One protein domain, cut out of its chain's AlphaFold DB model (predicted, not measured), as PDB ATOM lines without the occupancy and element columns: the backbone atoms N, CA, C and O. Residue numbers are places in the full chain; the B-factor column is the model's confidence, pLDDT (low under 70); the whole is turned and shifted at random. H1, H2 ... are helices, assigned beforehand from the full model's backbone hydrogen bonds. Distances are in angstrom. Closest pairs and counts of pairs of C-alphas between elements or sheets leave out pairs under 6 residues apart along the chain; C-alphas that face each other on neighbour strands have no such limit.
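AT A GLANCE: This is residues 20 to 52 and 61 to 69 of the 412 residues of an uncharacterized protein of Bombyx mori (UniProt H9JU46). There is little regular structure: a helix, H1, makes one side of a hook, and the long unnamed stretch of residues 37 to 52 turns away from its end and folds back. The short helix H2 sits inside the hook and packs on H1, while residues 37 to 43 stick out at the turn. The printed part has 42 residues with two named helices, H1 then H2, holding 16 of them, and no named strand; the class is all helix. It is only just compact, close to loose, with a radius of gyration of the C-alphas of 10.6 A and spans of 28 by 24 by 14 A.

IN THESE COORDINATES: H1, residues 25 to 36, runs 15.9 A from C-alpha 25 at (34.310, -32.674, 147.792) to C-alpha 36 at (19.347, -27.423, 147.566). H2, residues 64 to 67, ends with C-alpha 67 at (31.982, -25.526, 155.038).

HOW THE PARTS SIT: H1 and H2 touch; their closest C-alphas, of Leu 28 and Leu 65, are 6.2 A apart. In H1 every O i to N i+4 pair is within hydrogen-bond range; H2 is too short for one.

THE WHOLE: The farthest C-alphas, of Glu 38 and Gly 52, are 30.7 A apart. Residues 53 to 60 are cut out, with 16.4 A between C-alphas 52 and 61. Confidence is under 70 at residues 21, 46 to 52 and 61 to 63.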
ATOM      1  N   LEU A  20      30.331 -37.074 156.707       71.12
ATOM      2  CA  LEU A  20      30.703 -36.129 155.662       71.12
ATOM      3  C   LEU A  20      32.224 -36.067 155.446       71.12
ATOM      4  O   LEU A  20      32.654 -35.794 154.333       71.12
ATOM      5  N   LYS A  21      33.049 -36.412 156.450       69.00
ATOM      6  CA  LYS A  21      34.519 -36.482 156.296       69.00
ATOM      7  C   LYS A  21      34.991 -37.614 155.391       69.00
ATOM      8  O   LYS A  21      36.134 -37.602 154.955       69.00
ATOM      9  N   LYS A  22      34.155 -38.634 155.180       78.38
ATOM     10  CA  LYS A  22      34.494 -39.784 154.330       78.38
ATOM     11  C   LYS A  22      34.183 -39.535 152.856       78.38
ATOM     12  O   LYS A  22      34.515 -40.376 152.028       78.38
ATOM     13  N   LEU A  23      33.490 -38.442 152.548       77.31
ATOM     14  CA  LEU A  23      33.025 -38.125 151.209       77.31
ATOM     15  C   LEU A  23      33.970 -37.115 150.563       77.31
ATOM     16  O   LEU A  23      34.386 -36.148 151.196       77.31
ATOM     17  N   ASN A  24      34.279 -37.332 149.287       80.31
ATOM     18  CA  ASN A  24      35.060 -36.385 148.499       80.31
ATOM     19  C   ASN A  24      34.259 -35.093 148.275       80.31
ATOM     20  O   ASN A  24      33.026 -35.113 148.239       80.31
ATOM     21  N   ASN A  25      34.950 -33.974 148.039       77.75
ATOM     22  CA  ASN A  25      34.310 -32.674 147.792       77.75
ATOM     23  C   ASN A  25      33.311 -32.707 146.621       77.75
ATOM     24  O   ASN A  25      32.276 -32.047 146.679       77.75
ATOM     25  N   GLU A  26      33.578 -33.510 145.587       77.25
ATOM     26  CA  GLU A  26      32.668 -33.720 144.451       77.25
ATOM     27  C   GLU A  26      31.385 -34.455 144.862       77.25
ATOM     28  O   GLU A  26      30.286 -34.084 144.453       77.25
ATOM     29  N   SER A  27      31.503 -35.463 145.731       80.69
ATOM     30  CA  SER A  27      30.355 -36.179 146.291       80.69
ATOM     31  C   SER A  27      29.524 -35.267 147.193       80.69
ATOM     32  O   SER A  27      28.299 -35.274 147.112       80.69
ATOM     33  N   LEU A  28      30.175 -34.433 148.011       81.31
ATOM     34  CA  LEU A  28      29.498 -33.431 148.839       81.31
ATOM     35  C   LEU A  28      28.756 -32.393 147.986       81.31
ATOM     36  O   LEU A  28      27.647 -32.001 148.334       81.31
ATOM     37  N   TYR A  29      29.324 -31.996 146.847       81.50
ATOM     38  CA  TYR A  29      28.677 -31.091 145.897       81.50
ATOM     39  C   TYR A  29      27.448 -31.706 145.216       81.50
ATOM     40  O   TYR A  29      26.426 -31.038 145.080       81.50
ATOM     41  N   LEU A  30      27.513 -32.983 144.827       82.44
ATOM     42  CA  LEU A  30      26.364 -33.713 144.276       82.44
ATOM     43  C   LEU A  30      25.218 -33.814 145.288       82.44
ATOM     44  O   LEU A  30      24.062 -33.584 144.938       82.44
ATOM     45  N   ILE A  31      25.544 -34.101 146.550       82.06
ATOM     46  CA  ILE A  31      24.559 -34.158 147.635       82.06
ATOM     47  C   ILE A  31      23.942 -32.775 147.864       82.06
ATOM     48  O   ILE A  31      22.725 -32.653 147.955       82.06
ATOM     49  N   GLU A  32      24.755 -31.719 147.905       83.69
ATOM     50  CA  GLU A  32      24.256 -30.353 148.069       83.69
ATOM     51  C   GLU A  32      23.348 -29.929 146.905       83.69
ATOM     52  O   GLU A  32      22.280 -29.367 147.135       83.69
ATOM     53  N   ARG A  33      23.723 -30.244 145.662       81.69
ATOM     54  CA  ARG A  33      22.897 -30.008 144.469       81.69
ATOM     55  C   ARG A  33      21.564 -30.757 144.535       81.69
ATOM     56  O   ARG A  33      20.555 -30.179 144.155       81.69
ATOM     57  N   GLY A  34      21.545 -31.993 145.032       82.44
ATOM     58  CA  GLY A  34      20.308 -32.759 145.219       82.44
ATOM     59  C   GLY A  34      19.405 -32.200 146.323       82.44
ATOM     60  O   GLY A  34      18.190 -32.207 146.179       82.44
ATOM     61  N   LEU A  35      19.983 -31.674 147.407       83.00
ATOM     62  CA  LEU A  35      19.225 -31.142 148.548       83.00
ATOM     63  C   LEU A  35      18.758 -29.694 148.353       83.00
ATOM     64  O   LEU A  35      17.693 -29.315 148.832       83.00
ATOM     65  N   LEU A  36      19.573 -28.866 147.697       79.62
ATOM     66  CA  LEU A  36      19.347 -27.423 147.566       79.62
ATOM     67  C   LEU A  36      19.007 -26.994 146.135       79.62
ATOM     68  O   LEU A  36      18.675 -25.829 145.921       79.62
ATOM     69  N   GLY A  37      19.101 -27.891 145.150       78.75
ATOM     70  CA  GLY A  37      18.890 -27.569 143.736       78.75
ATOM     71  C   GLY A  37      17.459 -27.158 143.404       78.75
ATOM     72  O   GLY A  37      17.270 -26.222 142.632       78.75
ATOM     73  N   GLU A  38      16.471 -27.804 144.024       79.69
ATOM     74  CA  GLU A  38      15.041 -27.539 143.793       79.69
ATOM     75  C   GLU A  38      14.491 -26.388 144.647       79.69
ATOM     76  O   GLU A  38      13.373 -25.917 144.432       79.69
ATOM     77  N   LEU A  39      15.272 -25.898 145.615       78.94
ATOM     78  CA  LEU A  39      14.843 -24.800 146.469       78.94
ATOM     79  C   LEU A  39      14.940 -23.461 145.717       78.94
ATOM     80  O   LEU A  39      15.967 -23.168 145.103       78.94
ATOM     81  N   PRO A  40      13.919 -22.591 145.812       83.06
ATOM     82  CA  PRO A  40      14.019 -21.202 145.376       83.06
ATOM     83  C   PRO A  40      15.235 -20.504 145.997       83.06
ATOM     84  O   PRO A  40      15.516 -20.697 147.179       83.06
ATOM     85  N   ASP A  41      15.905 -19.617 145.254       76.12
ATOM     86  CA  ASP A  41      17.139 -18.945 145.712       76.12
ATOM     87  C   ASP A  41      16.987 -18.199 147.046       76.12
ATOM     88  O   ASP A  41      17.936 -18.077 147.812       76.12
ATOM     89  N   LYS A  42      15.769 -17.749 147.365       77.69
ATOM     90  CA  LYS A  42      15.436 -17.076 148.631       77.69
ATOM     91  C   LYS A  42      15.425 -18.013 149.845       77.69
ATOM     92  O   LYS A  42      15.485 -17.532 150.972       77.69
ATOM     93  N   LEU A  43      15.283 -19.318 149.616       75.75
ATOM     94  CA  LEU A  43      15.264 -20.366 150.637       75.75
ATOM     95  C   LEU A  43      16.599 -21.111 150.727       75.75
ATOM     96  O   LEU A  43      16.791 -21.901 151.651       75.75
ATOM     97  N   LYS A  44      17.529 -20.857 149.798       80.88
ATOM     98  CA  LYS A  44      18.875 -21.415 149.880       80.88
ATOM     99  C   LYS A  44      19.615 -20.781 151.064       80.88
ATOM    100  O   LYS A  44      19.589 -19.558 151.225       80.88
ATOM    101  N   PRO A  45      20.266 -21.587 151.913       73.50
ATOM    102  CA  PRO A  45      21.063 -21.070 153.016       73.50
ATOM    103  C   PRO A  45      22.207 -20.186 152.489       73.50
ATOM    104  O   PRO A  45      22.829 -20.524 151.479       73.50
ATOM    105  N   PRO A  46      22.508 -19.054 153.153       69.19
ATOM    106  CA  PRO A  46      23.608 -18.196 152.742       69.19
ATOM    107  C   PRO A  46      24.929 -18.951 152.895       69.19
ATOM    108  O   PRO A  46      25.219 -19.500 153.959       69.19
ATOM    109  N   ILE A  47      25.744 -18.952 151.840       66.69
ATOM    110  CA  ILE A  47      27.102 -19.496 151.883       66.69
ATOM    111  C   ILE A  47      27.926 -18.550 152.761       66.69
ATOM    112  O   ILE A  47      28.338 -17.475 152.325       66.69
ATOM    113  N   VAL A  48      28.106 -18.905 154.033       58.25
ATOM    114  CA  VAL A  48      28.930 -18.119 154.955       58.25
ATOM    115  C   VAL A  48      30.383 -18.554 154.773       58.25
ATOM    116  O   VAL A  48      30.689 -19.722 155.025       58.25
ATOM    117  N   PRO A  49      31.296 -17.655 154.363       56.94
ATOM    118  CA  PRO A  49      32.707 -17.997 154.278       56.94
ATOM    119  C   PRO A  49      33.234 -18.366 155.666       56.94
ATOM    120  O   PRO A  49      32.953 -17.695 156.666       56.94
ATOM    121  N   VAL A  50      33.995 -19.458 155.731       56.19
ATOM    122  CA  VAL A  50      34.598 -19.952 156.970       56.19
ATOM    123  C   VAL A  50      35.517 -18.866 157.541       56.19
ATOM    124  O   VAL A  50      36.420 -18.374 156.862       56.19
ATOM    125  N   ARG A  51      35.285 -18.463 158.799       47.16
ATOM    126  CA  ARG A  51      36.159 -17.511 159.504       47.16
ATOM    127  C   ARG A  51      37.562 -18.109 159.611       47.16
ATOM    128  O   ARG A  51      37.753 -19.046 160.378       47.16
ATOM    129  N   GLY A  52      38.523 -17.541 158.887       50.88
ATOM    130  CA  GLY A  52      39.933 -17.934 158.978       50.88
ATOM    131  C   GLY A  52      40.720 -17.858 157.671       50.88
ATOM    132  O   GLY A  52      41.937 -17.748 157.731       50.88
ATOM    133  N   PRO A  61      34.524 -24.255 144.598       53.53
ATOM    134  CA  PRO A  61      33.274 -23.820 145.201       53.53
ATOM    135  C   PRO A  61      33.196 -24.448 146.592       53.53
ATOM    136  O   PRO A  61      33.103 -25.670 146.724       53.53
ATOM    137  N   SER A  62      33.299 -23.620 147.629       60.69
ATOM    138  CA  SER A  62      33.041 -24.044 148.997       60.69
ATOM    139  C   SER A  62      31.545 -24.318 149.113       60.69
ATOM    140  O   SER A  62      30.716 -23.419 149.223       60.69
ATOM    141  N   THR A  63      31.200 -25.594 149.008       67.94
ATOM    142  CA  THR A  63      29.846 -26.104 149.215       67.94
ATOM    143  C   THR A  63      29.463 -25.937 150.673       67.94
ATOM    144  O   THR A  63      30.327 -26.051 151.549       67.94
ATOM    145  N   LEU A  64      28.189 -25.706 150.980       77.88
ATOM    146  CA  LEU A  64      27.723 -25.584 152.361       77.88
ATOM    147  C   LEU A  64      28.136 -26.800 153.191       77.88
ATOM    148  O   LEU A  64      28.619 -26.654 154.312       77.88
ATOM    149  N   LEU A  65      28.005 -27.998 152.617       78.81
ATOM    150  CA  LEU A  65      28.395 -29.239 153.280       78.81
ATOM    151  C   LEU A  65      29.909 -29.318 153.523       78.81
ATOM    152  O   LEU A  65      30.315 -29.788 154.583       78.81
ATOM    153  N   SER A  66      30.742 -28.805 152.607       73.75
ATOM    154  CA  SER A  66      32.189 -28.692 152.844       73.75
ATOM    155  C   SER A  66      32.532 -27.659 153.921       73.75
ATOM    156  O   SER A  66      33.435 -27.893 154.716       73.75
ATOM    157  N   ALA A  67      31.778 -26.559 154.021       71.44
ATOM    158  CA  ALA A  67      31.982 -25.526 155.038       71.44
ATOM    159  C   ALA A  67      31.602 -25.994 156.456       71.44
ATOM    160  O   ALA A  67      32.047 -25.412 157.446       71.44
ATOM    161  N   CYS A  68      30.781 -27.044 156.567       70.25
ATOM    162  CA  CYS A  68      30.449 -27.689 157.836       70.25
ATOM    163  C   CYS A  68      31.522 -28.679 158.316       70.25
ATOM    164  O   CYS A  68      31.485 -29.085 159.481       70.25
ATOM    165  N   LEU A  69      32.466 -29.067 157.454       72.12
ATOM    166  CA  LEU A  69      33.584 -29.905 157.860       72.12
ATOM    167  C   LEU A  69      34.614 -29.061 158.618       72.12
ATOM    168  O   LEU A  69      34.888 -27.922 158.239       72.12
TER     169      LEU A  69